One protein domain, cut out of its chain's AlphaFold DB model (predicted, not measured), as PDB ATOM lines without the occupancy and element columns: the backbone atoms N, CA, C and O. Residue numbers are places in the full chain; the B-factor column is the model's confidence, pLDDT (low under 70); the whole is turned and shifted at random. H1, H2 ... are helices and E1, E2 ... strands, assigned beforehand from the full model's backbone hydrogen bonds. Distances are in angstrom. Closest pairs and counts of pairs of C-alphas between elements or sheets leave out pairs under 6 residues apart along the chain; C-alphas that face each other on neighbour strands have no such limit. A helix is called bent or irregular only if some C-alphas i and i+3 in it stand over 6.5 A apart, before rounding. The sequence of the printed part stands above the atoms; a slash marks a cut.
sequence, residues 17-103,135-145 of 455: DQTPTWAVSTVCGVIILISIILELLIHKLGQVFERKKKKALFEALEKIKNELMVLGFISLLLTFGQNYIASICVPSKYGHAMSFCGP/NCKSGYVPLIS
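AT A GLANCE: This is residues 17 to 103 and 135 to 145 of the 455 residues of the protein "MLO-like protein" of Arabis alpina (UniProt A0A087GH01). One long helix, H1, runs along most of a rod-shaped model, and H2 and then H3 fold back along it in the opposite sense, one after the other. At the end of the rod where H1 begins sits a small head: the short strands E1 and E2 paired side by side, the short helix H4, and the loops on both sides of a cut. The printed part has 98 residues, with four named helices and two named strands in the order H1 H2 H3 E1 H4 E2; the sheet, E1 - E2, is antiparallel, and the class is mostly helix. The whole is only just extended, close to loose, with a radius of gyration of the C-alphas of 19.0 A and spans of 59 by 24 by 20 A.

IN THESE COORDINATES: Look first at the sheet: E1 is residues 89 to 91 and E2 residues 140 to 142, each 7.0 A long, and E2 ends at C-alpha 142, at (120.235, 97.744, 145.695). Find C-alpha 21 at (124.073, 106.296, 156.184); from there H1, residues 21 to 51, runs 44.6 A to C-alpha 51 at (115.181, 142.828, 132.200). H2, residues 55 to 71, covers 24.4 A, and H3, residues 73 to 86, covers 19.3 A. H3 is irregular, with C-alphas 80 and 83 7.3 A apart. H4 is residues 92 to 95, 4.9 A long.

HOW THE PARTS SIT: Begin at E1 and E2, antiparallel with 136 degrees between their directions: N 90 and O 141 are within hydrogen-bond range at 2.9 A, and so are N 141 and O 90 at 2.9 A. The closest C-alphas of H4 and E2 are those of Ser 92 and Tyr 140, 5.4 A apart; those of H3 and E2 are Ala 86 and Pro 142, 6.0 A apart. H1 touches H3 with its residues 31 to 35 alone, the closest C-alphas being those of Ser 35 and Phe 73 at 6.1 A, at a steep tilt of 44 degrees, opposite ways. Farther along, H1 and H2 form a helical hairpin: H1 touches H2 with residues 42 to 50 alone, closest at C-alphas 49 and 58, 5.6 A apart, with a shallow tilt of 18 degrees, opposite ways. H2 and H3 meet only through their link. H4 is near H1, with 5 pairs of C-alphas within 10 A, and apart from H2 and H3. In H1 and H2 every O i to N i+4 pair is within hydrogen-bond range, in H3 8 of 10 are, and H4 is too short for such a pair.

THE WHOLE: The two C-alphas farthest apart, those of Lys 53 and Pro 103, are 60.7 A apart. Residues 104 to 134 are not printed, and C-alphas 103 and 135 stand 23.4 A apart across this cut, which lies in the link from H4 to E2. The links H1 to H2, H2 to H3, H3 to E1 and E1 to H4 are tight. The mean pLDDT of the printed part is 82.2, and you will find values under 70 at residues 17 to 18, 93, 95 to 98, 101 to 103, 135 and 138.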
ATOM      1  N   ASP A  17     116.652 101.556 158.491       67.19
ATOM      2  CA  ASP A  17     117.485 101.138 159.631       67.19
ATOM      3  C   ASP A  17     118.689 100.266 159.219       67.19
ATOM      4  O   ASP A  17     119.777 100.381 159.788       67.19
ATOM      5  N   GLN A  18     118.503  99.438 158.191       67.62
ATOM      6  CA  GLN A  18     119.506  98.539 157.616       67.62
ATOM      7  C   GLN A  18     120.256  99.159 156.429       67.62
ATOM      8  O   GLN A  18     121.151  98.531 155.860       67.62
ATOM      9  N   THR A  19     119.885 100.375 156.025       77.56
ATOM     10  CA  THR A  19     120.507 101.079 154.901       77.56
ATOM     11  C   THR A  19     121.739 101.846 155.394       77.56
ATOM     12  O   THR A  19     121.707 102.442 156.475       77.56
ATOM     13  N   PRO A  20     122.850 101.858 154.638       81.50
ATOM     14  CA  PRO A  20     124.027 102.607 155.041       81.50
ATOM     15  C   PRO A  20     123.784 104.123 154.972       81.50
ATOM     16  O   PRO A  20     123.267 104.650 153.982       81.50
ATOM     17  N   THR A  21     124.210 104.833 156.015       84.81
ATOM     18  CA  THR A  21     124.073 106.296 156.184       84.81
ATOM     19  C   THR A  21     124.655 107.084 155.006       84.81
ATOM     20  O   THR A  21     124.044 108.038 154.521       84.81
ATOM     21  N   TRP A  22     125.799 106.640 154.467       86.62
ATOM     22  CA  TRP A  22     126.449 107.271 153.316       86.62
ATOM     23  C   TRP A  22     125.589 107.222 152.049       86.62
ATOM     24  O   TRP A  22     125.582 108.192 151.288       86.62
ATOM     25  N   ALA A  23     124.840 106.138 151.822       85.44
ATOM     26  CA  ALA A  23     123.983 106.006 150.647       85.44
ATOM     27  C   ALA A  23     122.801 106.974 150.735       85.44
ATOM     28  O   ALA A  23     122.537 107.712 149.785       85.44
ATOM     29  N   VAL A  24     122.147 107.031 151.901       86.62
ATOM     30  CA  VAL A  24     121.029 107.953 152.158       86.62
ATOM     31  C   VAL A  24     121.487 109.405 152.049       86.62
ATOM     32  O   VAL A  24     120.875 110.184 151.319       86.62
ATOM     33  N   SER A  25     122.598 109.761 152.701       89.00
ATOM     34  CA  SER A  25     123.165 111.113 152.637       89.00
ATOM     35  C   SER A  25     123.545 111.509 151.203       89.00
ATOM     36  O   SER A  25     123.221 112.610 150.761       89.00
ATOM     37  N   THR A  26     124.130 110.594 150.421       89.25
ATOM     38  CA  THR A  26     124.491 110.857 149.016       89.25
ATOM     39  C   THR A  26     123.257 111.102 148.147       89.25
ATOM     40  O   THR A  26     123.213 112.089 147.411       89.25
ATOM     41  N   VAL A  27     122.234 110.245 148.239       88.75
ATOM     42  CA  VAL A  27     121.001 110.392 147.445       88.75
ATOM     43  C   VAL A  27     120.267 111.683 147.811       88.75
ATOM     44  O   VAL A  27     119.922 112.464 146.920       88.75
ATOM     45  N   CYS A  28     120.093 111.962 149.106       88.31
ATOM     46  CA  CYS A  28     119.498 113.215 149.572       88.31
ATOM     47  C   CYS A  28     120.311 114.434 149.111       88.31
ATOM     48  O   CYS A  28     119.735 115.407 148.621       88.31
ATOM     49  N   GLY A  29     121.642 114.369 149.198       89.25
ATOM     50  CA  GLY A  29     122.543 115.448 148.798       89.25
ATOM     51  C   GLY A  29     122.446 115.779 147.311       89.25
ATOM     52  O   GLY A  29     122.368 116.954 146.948       89.25
ATOM     53  N   VAL A  30     122.367 114.763 146.447       91.00
ATOM     54  CA  VAL A  30     122.169 114.951 145.001       91.00
ATOM     55  C   VAL A  30     120.809 115.588 144.707       91.00
ATOM     56  O   VAL A  30     120.741 116.544 143.933       91.00
ATOM     57  N   ILE A  31     119.730 115.123 145.346       89.56
ATOM     58  CA  ILE A  31     118.383 115.686 145.142       89.56
ATOM     59  C   ILE A  31     118.326 117.153 145.594       89.56
ATOM     60  O   ILE A  31     117.767 118.003 144.892       89.56
ATOM     61  N   ILE A  32     118.925 117.476 146.742       89.62
ATOM     62  CA  ILE A  32     118.994 118.852 147.250       89.62
ATOM     63  C   ILE A  32     119.835 119.728 146.318       89.62
ATOM     64  O   ILE A  32     119.416 120.835 145.989       89.62
ATOM     65  N   LEU A  33     120.977 119.233 145.831       91.12
ATOM     66  CA  LEU A  33     121.817 119.962 144.880       91.12
ATOM     67  C   LEU A  33     121.047 120.298 143.595       91.12
ATOM     68  O   LEU A  33     121.055 121.450 143.160       91.12
ATOM     69  N   ILE A  34     120.337 119.322 143.022       90.94
ATOM     70  CA  ILE A  34     119.475 119.536 141.849       90.94
ATOM     71  C   ILE A  34     118.388 120.572 142.167       90.94
ATOM     72  O   ILE A  34     118.142 121.466 141.357       90.94
ATOM     73  N   SER A  35     117.779 120.502 143.352       89.12
ATOM     74  CA  SER A  35     116.743 121.450 143.786       89.12
ATOM     75  C   SER A  35     117.276 122.885 143.897       89.12
ATOM     76  O   SER A  35     116.630 123.815 143.415       89.12
ATOM     77  N   ILE A  36     118.480 123.073 144.450       88.50
ATOM     78  CA  ILE A  36     119.144 124.384 144.546       88.50
ATOM     79  C   ILE A  36     119.482 124.924 143.149       88.50
ATOM     80  O   ILE A  36     119.266 126.105 142.867       88.50
ATOM     81  N   ILE A  37     119.987 124.071 142.251       90.75
ATOM     82  CA  ILE A  37     120.268 124.457 140.859       90.75
ATOM     83  C   ILE A  37     118.976 124.903 140.166       90.75
ATOM     84  O   ILE A  37     118.963 125.944 139.508       90.75
ATOM     85  N   LEU A  38     117.885 124.156 140.339       88.88
ATOM     86  CA  LEU A  38     116.588 124.480 139.757       88.88
ATOM     87  C   LEU A  38     116.038 125.810 140.293       88.88
ATOM     88  O   LEU A  38     115.582 126.641 139.506       88.88
ATOM     89  N   GLU A  39     116.152 126.063 141.598       88.50
ATOM     90  CA  GLU A  39     115.774 127.348 142.193       88.50
ATOM     91  C   GLU A  39     116.596 128.510 141.608       88.50
ATOM     92  O   GLU A  39     116.034 129.541 141.217       88.50
ATOM     93  N   LEU A  40     117.916 128.335 141.482       89.31
ATOM     94  CA  LEU A  40     118.804 129.342 140.900       89.31
ATOM     95  C   LEU A  40     118.464 129.618 139.428       89.31
ATOM     96  O   LEU A  40     118.492 130.774 138.994       89.31
ATOM     97  N   LEU A  41     118.136 128.576 138.660       90.81
ATOM     98  CA  LEU A  41     117.708 128.700 137.267       90.81
ATOM     99  C   LEU A  41     116.393 129.474 137.160       90.81
ATOM    100  O   LEU A  41     116.331 130.435 136.390       90.81
ATOM    101  N   ILE A  42     115.382 129.134 137.964       89.25
ATOM    102  CA  ILE A  42     114.104 129.862 138.004       89.25
ATOM    103  C   ILE A  42     114.340 131.331 138.370       89.25
ATOM    104  O   ILE A  42     113.795 132.227 137.722       89.25
ATOM    105  N   HIS A  43     115.201 131.611 139.352       88.38
ATOM    106  CA  HIS A  43     115.513 132.987 139.738       88.38
ATOM    107  C   HIS A  43     116.210 133.768 138.613       88.38
ATOM    108  O   HIS A  43     115.823 134.900 138.308       88.38
ATOM    109  N   LYS A  44     117.205 133.166 137.946       90.12
ATOM    110  CA  LYS A  44     117.882 133.781 136.791       90.12
ATOM    111  C   LYS A  44     116.916 134.022 135.629       90.12
ATOM    112  O   LYS A  44     116.954 135.102 135.041       90.12
ATOM    113  N   LEU A  45     116.037 133.067 135.321       91.50
ATOM    114  CA  LEU A  45     114.999 133.226 134.296       91.50
ATOM    115  C   LEU A  45     114.042 134.375 134.645       91.50
ATOM    116  O   LEU A  45     113.754 135.205 133.780       91.50
ATOM    117  N   GLY A  46     113.652 134.496 135.917       89.62
ATOM    118  CA  GLY A  46     112.861 135.619 136.422       89.62
ATOM    119  C   GLY A  46     113.545 136.965 136.180       89.62
ATOM    120  O   GLY A  46     112.953 137.859 135.574       89.62
ATOM    121  N   GLN A  47     114.829 137.090 136.535       88.00
ATOM    122  CA  GLN A  47     115.601 138.311 136.267       88.00
ATOM    123  C   GLN A  47     115.721 138.619 134.766       88.00
ATOM    124  O   GLN A  47     115.691 139.783 134.366       88.00
ATOM    125  N   VAL A  48     115.872 137.601 133.914       91.25
ATOM    126  CA  VAL A  48     115.935 137.789 132.456       91.25
ATOM    127  C   VAL A  48     114.602 138.306 131.913       91.25
ATOM    128  O   VAL A  48     114.603 139.225 131.088       91.25
ATOM    129  N   PHE A  49     113.468 137.777 132.379       90.12
ATOM    130  CA  PHE A  49     112.144 138.267 131.986       90.12
ATOM    131  C   PHE A  49     111.862 139.679 132.503       90.12
ATOM    132  O   PHE A  49     111.320 140.495 131.750       90.12
ATOM    133  N   GLU A  50     112.317 140.006 133.714       86.56
ATOM    134  CA  GLU A  50     112.244 141.362 134.263       86.56
ATOM    135  C   GLU A  50     113.068 142.351 133.418       86.56
ATOM    136  O   GLU A  50     112.558 143.395 133.002       86.56
ATOM    137  N   ARG A  51     114.317 142.000 133.067       86.75
ATOM    138  CA  ARG A  51     115.181 142.828 132.200       86.75
ATOM    139  C   ARG A  51     114.589 143.019 130.806       86.75
ATOM    140  O   ARG A  51     114.636 144.123 130.271       86.75
ATOM    141  N   LYS A  52     113.992 141.968 130.234       89.25
ATOM    142  CA  LYS A  52     113.302 142.021 128.932       89.25
ATOM    143  C   LYS A  52     111.904 142.662 129.010       89.25
ATOM    144  O   LYS A  52     111.212 142.690 127.997       89.25
ATOM    145  N   LYS A  53     111.484 143.174 130.180       86.62
ATOM    146  CA  LYS A  53     110.169 143.789 130.453       86.62
ATOM    147  C   LYS A  53     108.965 142.904 130.086       86.62
ATOM    148  O   LYS A  53     107.874 143.414 129.831       86.62
ATOM    149  N   LYS A  54     109.127 141.577 130.087       87.25
ATOM    150  CA  LYS A  54     108.052 140.628 129.752       87.25
ATOM    151  C   LYS A  54     107.255 140.258 131.005       87.25
ATOM    152  O   LYS A  54     107.467 139.195 131.582       87.25
ATOM    153  N   LYS A  55     106.333 141.138 131.412       85.00
ATOM    154  CA  LYS A  55     105.536 140.977 132.646       85.00
ATOM    155  C   LYS A  55     104.735 139.667 132.689       85.00
ATOM    156  O   LYS A  55     104.819 138.960 133.679       85.00
ATOM    157  N   ALA A  56     104.055 139.306 131.597       87.69
ATOM    158  CA  ALA A  56     103.222 138.098 131.546       87.69
ATOM    159  C   ALA A  56     104.018 136.793 131.755       87.69
ATOM    160  O   ALA A  56     103.571 135.895 132.459       87.69
ATOM    161  N   LEU A  57     105.225 136.688 131.181       86.88
ATOM    162  CA  LEU A  57     106.085 135.509 131.358       86.88
ATOM    163  C   LEU A  57     106.704 135.445 132.753       86.88
ATOM    164  O   LEU A  57     106.913 134.356 133.277       86.88
ATOM    165  N   PHE A  58     107.004 136.601 133.345       90.19
ATOM    166  CA  PHE A  58     107.472 136.672 134.722       90.19
ATOM    167  C   PHE A  58     106.388 136.190 135.696       90.19
ATOM    168  O   PHE A  58     106.660 135.326 136.520       90.19
ATOM    169  N   GLU A  59     105.153 136.665 135.531       88.88
ATOM    170  CA  GLU A  59     104.009 136.251 136.349       88.88
ATOM    171  C   GLU A  59     103.698 134.754 136.189       88.88
ATOM    172  O   GLU A  59     103.502 134.046 137.176       88.88
ATOM    173  N   ALA A  60     103.745 134.234 134.956       89.81
ATOM    174  CA  ALA A  60     103.594 132.802 134.705       89.81
ATOM    175  C   ALA A  60     104.710 131.970 135.367       89.81
ATOM    176  O   ALA A  60     104.430 130.928 135.959       89.81
ATOM    177  N   LEU A  61     105.965 132.430 135.304       89.94
ATOM    178  CA  LEU A  61     107.101 131.757 135.936       89.94
ATOM    179  C   LEU A  61     106.990 131.763 137.467       89.94
ATOM    180  O   LEU A  61     107.264 130.739 138.091       89.94
ATOM    181  N   GLU A  62     106.579 132.878 138.077       87.38
ATOM    182  CA  GLU A  62     106.330 132.945 139.521       87.38
ATOM    183  C   GLU A  62     105.185 132.022 139.939       87.38
ATOM    184  O   GLU A  62     105.307 131.322 140.945       87.38
ATOM    185  N   LYS A  63     104.112 131.943 139.141       88.25
ATOM    186  CA  LYS A  63     103.023 130.996 139.393       88.25
ATOM    187  C   LYS A  63     103.523 129.551 139.347       88.25
ATOM    188  O   LYS A  63     103.308 128.821 140.305       88.25
ATOM    189  N   ILE A  64     104.267 129.165 138.307       87.25
ATOM    190  CA  ILE A  64     104.870 127.823 138.200       87.25
ATOM    191  C   ILE A  64     105.811 127.541 139.377       87.25
ATOM    192  O   ILE A  64     105.759 126.459 139.953       87.25
ATOM    193  N   LYS A  65     106.649 128.510 139.771       86.31
ATOM    194  CA  LYS A  65     107.528 128.380 140.941       86.31
ATOM    195  C   LYS A  65     106.722 128.098 142.207       86.31
ATOM    196  O   LYS A  65     107.118 127.230 142.977       86.31
ATOM    197  N   ASN A  66     105.626 128.821 142.425       82.50
ATOM    198  CA  ASN A  66     104.787 128.653 143.608       82.50
ATOM    199  C   ASN A  66     104.083 127.288 143.606       82.50
ATOM    200  O   ASN A  66     104.131 126.601 144.619       82.50
ATOM    201  N   GLU A  67     103.516 126.849 142.479       84.44
ATOM    202  CA  GLU A  67     102.904 125.513 142.351       84.44
ATOM    203  C   GLU A  67     103.931 124.392 142.596       84.44
ATOM    204  O   GLU A  67     103.684 123.448 143.344       84.44
ATOM    205  N   LEU A  68     105.135 124.518 142.027       82.31
ATOM    206  CA  LEU A  68     106.219 123.557 142.247       82.31
ATOM    207  C   LEU A  68     106.760 123.598 143.682       82.31
ATOM    208  O   LEU A  68     107.186 122.570 144.209       82.31
ATOM    209  N   MET A  69     106.724 124.760 144.333       82.50
ATOM    210  CA  MET A  69     107.040 124.893 145.754       82.50
ATOM    211  C   MET A  69     105.986 124.197 146.624       82.50
ATOM    212  O   MET A  69     106.365 123.550 147.596       82.50
ATOM    213  N   VAL A  70     104.699 124.269 146.253       73.94
ATOM    214  CA  VAL A  70     103.593 123.566 146.933       73.94
ATOM    215  C   VAL A  70     103.720 122.050 146.786       73.94
ATOM    216  O   VAL A  70     103.587 121.332 147.773       73.94
ATOM    217  N   LEU A  71     104.029 121.554 145.582       72.69
ATOM    218  CA  LEU A  71     104.303 120.127 145.352       72.69
ATOM    219  C   LEU A  71     105.605 119.662 146.034       72.69
ATOM    220  O   LEU A  71     105.753 118.489 146.380       72.69
ATOM    221  N   GLY A  72     106.540 120.592 146.230       83.31
ATOM    222  CA  GLY A  72     107.856 120.376 146.810       83.31
ATOM    223  C   GLY A  72     108.826 119.754 145.805       83.31
ATOM    224  O   GLY A  72     108.783 118.552 145.558       83.31
ATOM    225  N   PHE A  73     109.767 120.547 145.280       82.88
ATOM    226  CA  PHE A  73     110.790 120.084 144.324       82.88
ATOM    227  C   PHE A  73     111.490 118.792 144.751       82.88
ATOM    228  O   PHE A  73     111.622 117.865 143.958       82.88
ATOM    229  N   ILE A  74     111.892 118.723 146.020       84.56
ATOM    230  CA  ILE A  74     112.590 117.570 146.595       84.56
ATOM    231  C   ILE A  74     111.677 116.332 146.600       84.56
ATOM    232  O   ILE A  74     112.094 115.252 146.192       84.56
ATOM    233  N   SER A  75     110.421 116.501 147.020       85.25
ATOM    234  CA  SER A  75     109.396 115.449 147.070       85.25
ATOM    235  C   SER A  75     109.089 114.889 145.676       85.25
ATOM    236  O   SER A  75     109.069 113.673 145.465       85.25
ATOM    237  N   LEU A  76     108.928 115.780 144.696       85.50
ATOM    238  CA  LEU A  76     108.669 115.427 143.305       85.50
ATOM    239  C   LEU A  76     109.857 114.688 142.670       85.50
ATOM    240  O   LEU A  76     109.668 113.631 142.070       85.50
ATOM    241  N   LEU A  77     111.081 115.204 142.835       85.69
ATOM    242  CA  LEU A  77     112.301 114.563 142.329       85.69
ATOM    243  C   LEU A  77     112.500 113.171 142.923       85.69
ATOM    244  O   LEU A  77     112.865 112.248 142.199       85.69
ATOM    245  N   LEU A  78     112.231 113.012 144.219       85.06
ATOM    246  CA  LEU A  78     112.326 111.719 144.878       85.06
ATOM    247  C   LEU A  78     111.274 110.753 144.309       85.06
ATOM    248  O   LEU A  78     111.629 109.637 143.949       85.06
ATOM    249  N   THR A  79     110.025 111.190 144.124       83.38
ATOM    250  CA  THR A  79     108.937 110.347 143.590       83.38
ATOM    251  C   THR A  79     109.214 109.877 142.154       83.38
ATOM    252  O   THR A  79     109.086 108.693 141.855       83.38
ATOM    253  N   PHE A  80     109.662 110.766 141.262       85.12
ATOM    254  CA  PHE A  80     110.025 110.379 139.890       85.12
ATOM    255  C   PHE A  80     111.335 109.579 139.823       85.12
ATOM    256  O   PHE A  80     111.494 108.715 138.961       85.12
ATOM    257  N   GLY A  81     112.274 109.860 140.729       81.75
ATOM    258  CA  GLY A  81     113.575 109.201 140.799       81.75
ATOM    259  C   GLY A  81     113.563 107.846 141.507       81.75
ATOM    260  O   GLY A  81     114.531 107.105 141.363       81.75
ATOM    261  N   GLN A  82     112.499 107.490 142.236       83.56
ATOM    262  CA  GLN A  82     112.438 106.302 143.101       83.56
ATOM    263  C   GLN A  82     112.844 105.010 142.383       83.56
ATOM    264  O   GLN A  82     113.733 104.297 142.844       83.56
ATOM    265  N   ASN A  83     112.250 104.751 141.215       81.06
ATOM    266  CA  ASN A  83     112.529 103.547 140.427       81.06
ATOM    267  C   ASN A  83     113.960 103.532 139.870       81.06
ATOM    268  O   ASN A  83     114.600 102.484 139.836       81.06
ATOM    269  N   TYR A  84     114.481 104.696 139.465       83.75
ATOM    270  CA  TYR A  84     115.850 104.813 138.968       83.75
ATOM    271  C   TYR A  84     116.867 104.593 140.095       83.75
ATOM    272  O   TYR A  84     117.796 103.805 139.937       83.75
ATOM    273  N   ILE A  85     116.660 105.217 141.258       81.44
ATOM    274  CA  ILE A  85     117.549 105.095 142.423       81.44
ATOM    275  C   ILE A  85     117.566 103.653 142.944       81.44
ATOM    276  O   ILE A  85     118.641 103.115 143.209       81.44
ATOM    277  N   ALA A  86     116.401 103.004 143.026       80.31
ATOM    278  CA  ALA A  86     116.290 101.613 143.463       80.31
ATOM    279  C   ALA A  86     116.953 100.616 142.494       80.31
ATOM    280  O   ALA A  86     117.287  99.502 142.897       80.31
ATOM    281  N   SER A  87     117.179 101.007 141.234       79.56
ATOM    282  CA  SER A  87     117.855 100.171 140.234       79.56
ATOM    283  C   SER A  87     119.385 100.184 140.308       79.56
ATOM    284  O   SER A  87     120.042  99.359 139.669       79.56
ATOM    285  N   ILE A  88     119.975 101.089 141.096       83.25
ATOM    286  CA  ILE A  88     121.428 101.183 141.264       83.25
ATOM    287  C   ILE A  88     121.894 100.074 142.216       83.25
ATOM    288  O   ILE A  88     121.561 100.078 143.398       83.25
ATOM    289  N   CYS A  89     122.697  99.137 141.712       83.00
ATOM    290  CA  CYS A  89     123.228  98.010 142.480       83.00
ATOM    291  C   CYS A  89     124.674  98.273 142.947       83.00
ATOM    292  O   CYS A  89     125.526  98.669 142.150       83.00
ATOM    293  N   VAL A  90     124.982  97.983 144.213       82.62
ATOM    294  CA  VAL A  90     126.311  98.163 144.835       82.62
ATOM    295  C   VAL A  90     126.808  96.830 145.420       82.62
ATOM    296  O   VAL A  90     125.981  96.012 145.833       82.62
ATOM    297  N   PRO A  91     128.130  96.557 145.466       79.25
ATOM    298  CA  PRO A  91     128.649  95.343 146.096       79.25
ATOM    299  C   PRO A  91     128.226  95.228 147.568       79.25
ATOM    300  O   PRO A  91     128.286  96.212 148.313       79.25
ATOM    301  N   SER A  92     127.872  94.019 148.011       71.56
ATOM    302  CA  SER A  92     127.352  93.755 149.367       71.56
ATOM    303  C   SER A  92     128.231  94.303 150.500       71.56
ATOM    304  O   SER A  92     127.708  94.798 151.496       71.56
ATOM    305  N   LYS A  93     129.560  94.324 150.319       69.12
ATOM    306  CA  LYS A  93     130.531  94.873 151.283       69.12
ATOM    307  C   LYS A  93     130.259  96.337 151.667       69.12
ATOM    308  O   LYS A  93     130.444  96.701 152.822       69.12
ATOM    309  N   TYR A  94     129.816  97.166 150.721       70.81
ATOM    310  CA  TYR A  94     129.503  98.581 150.969       70.81
ATOM    311  C   TYR A  94     128.046  98.801 151.395       70.81
ATOM    312  O   TYR A  94     127.731  99.828 151.990       70.81
ATOM    313  N   GLY A  95     127.172  97.826 151.127       60.75
ATOM    314  CA  GLY A  95     125.755  97.863 151.496       60.75
ATOM    315  C   GLY A  95     125.464  97.575 152.973       60.75
ATOM    316  O   GLY A  95     124.333  97.776 153.391       60.75
ATOM    317  N   HIS A  96     126.451  97.106 153.742       61.25
ATOM    318  CA  HIS A  96     126.343  96.840 155.189       61.25
ATOM    319  C   HIS A  96     127.295  97.691 156.043       61.25
ATOM    320  O   HIS A  96     127.289  97.596 157.267       61.25
ATOM    321  N   ALA A  97     128.145  98.505 155.414       65.00
ATOM    322  CA  ALA A  97     129.068  99.369 156.133       65.00
ATOM    323  C   ALA A  97     128.337 100.634 156.603       65.00
ATOM    324  O   ALA A  97     127.730 101.320 155.784       65.00
ATOM    325  N   MET A  98     128.466 100.987 157.888       69.75
ATOM    326  CA  MET A  98     128.035 102.291 158.417       69.75
ATOM    327  C   MET A  98     126.504 102.513 158.375       69.75
ATOM    328  O   MET A  98     126.022 103.544 157.909       69.75
ATOM    329  N   SER A  99     125.722 101.532 158.832       74.25
ATOM    330  CA  SER A  99     124.259 101.621 158.965       74.25
ATOM    331  C   SER A  99     123.815 102.428 160.194       74.25
ATOM    332  O   SER A  99     124.554 102.559 161.175       74.25
ATOM    333  N   PHE A 100     122.589 102.959 160.137       71.00
ATOM    334  CA  PHE A 100     121.958 103.684 161.249       71.00
ATOM    335  C   PHE A 100     121.825 102.813 162.507       71.00
ATOM    336  O   PHE A 100     122.007 103.281 163.632       71.00
ATOM    337  N   CYS A 101     121.563 101.521 162.305       69.94
ATOM    338  CA  CYS A 101     121.534 100.503 163.344       69.94
ATOM    339  C   CYS A 101     122.655  99.483 163.146       69.94
ATOM    340  O   CYS A 101     122.988  99.137 162.014       69.94
ATOM    341  N   GLY A 102     123.265  99.022 164.247       62.06
ATOM    342  CA  GLY A 102     124.280  97.965 164.216       62.06
ATOM    343  C   GLY A 102     123.729  96.653 163.635       62.06
ATOM    344  O   GLY A 102     122.515  96.540 163.439       62.06
ATOM    345  N   PRO A 103     124.593  95.662 163.336       53.66
ATOM    346  CA  PRO A 103     124.130  94.357 162.882       53.66
ATOM    347  C   PRO A 103     123.094  93.816 163.870       53.66
ATOM    348  O   PRO A 103     123.293  93.845 165.081       53.66
ATOM    349  N   ASN A 135     115.872  92.974 140.609       64.25
ATOM    350  CA  ASN A 135     116.816  91.884 140.839       64.25
ATOM    351  C   ASN A 135     118.240  92.307 140.444       64.25
ATOM    352  O   ASN A 135     118.587  92.346 139.263       64.25
ATOM    353  N   CYS A 136     119.079  92.611 141.437       73.00
ATOM    354  CA  CYS A 136     120.521  92.785 141.250       73.00
ATOM    355  C   CYS A 136     121.220  91.428 141.017       73.00
ATOM    356  O   CYS A 136     120.729  90.373 141.419       73.00
ATOM    357  N   LYS A 137     122.393  91.442 140.365       78.12
ATOM    358  CA  LYS A 137     123.227  90.239 140.174       78.12
ATOM    359  C   LYS A 137     123.675  89.660 141.525       78.12
ATOM    360  O   LYS A 137     123.849  90.405 142.485       78.12
ATOM    361  N   SER A 138     123.941  88.351 141.578       69.00
ATOM    362  CA  SER A 138     124.489  87.694 142.776       69.00
ATOM    363  C   SER A 138     125.760  88.412 143.266       69.00
ATOM    364  O   SER A 138     126.659  88.684 142.472       69.00
ATOM    365  N   GLY A 139     125.804  88.779 144.553       71.38
ATOM    366  CA  GLY A 139     126.879  89.584 145.160       71.38
ATOM    367  C   GLY A 139     126.654  91.106 145.157       71.38
ATOM    368  O   GLY A 139     127.434  91.838 145.776       71.38
ATOM    369  N   TYR A 140     125.583  91.588 144.521       75.75
ATOM    370  CA  TYR A 140     125.179  92.993 144.512       75.75
ATOM    371  C   TYR A 140     123.820  93.180 145.177       75.75
ATOM    372  O   TYR A 140     122.934  92.336 145.068       75.75
ATOM    373  N   VAL A 141     123.647  94.321 145.836       76.94
ATOM    374  CA  VAL A 141     122.421  94.680 146.552       76.94
ATOM    375  C   VAL A 141     121.988  96.081 146.114       76.94
ATOM    376  O   VAL A 141     122.870  96.899 145.826       76.94
ATOM    377  N   PRO A 142     120.680  96.387 146.006       80.75
ATOM    378  CA  PRO A 142     120.235  97.744 145.695       80.75
ATOM    379  C   PRO A 142     120.799  98.752 146.703       80.75
ATOM    380  O   PRO A 142     120.833  98.481 147.906       80.75
ATOM    381  N   LEU A 143     121.239  99.911 146.199       80.62
ATOM    382  CA  LEU A 143     121.822 101.006 146.982       80.62
ATOM    383  C   LEU A 143     120.868 101.465 148.094       80.62
ATOM    384  O   LEU A 143     121.280 101.613 149.242       80.62
ATOM    385  N   ILE A 144     119.599 101.679 147.738       82.12
ATOM    386  CA  ILE A 144     118.489 101.992 148.644       82.12
ATOM    387  C   ILE A 144     117.249 101.260 148.116       82.12
ATOM    388  O   ILE A 144     117.008 101.239 146.909       82.12
ATOM    389  N   SER A 145     116.461 100.649 149.001       82.38
ATOM    390  CA  SER A 145     115.194 100.009 148.626       82.38
ATOM    391  C   SER A 145     114.086 101.043 148.364       82.38
ATOM    392  O   SER A 145     114.131 102.166 148.868       82.38
TER     393      SER A 145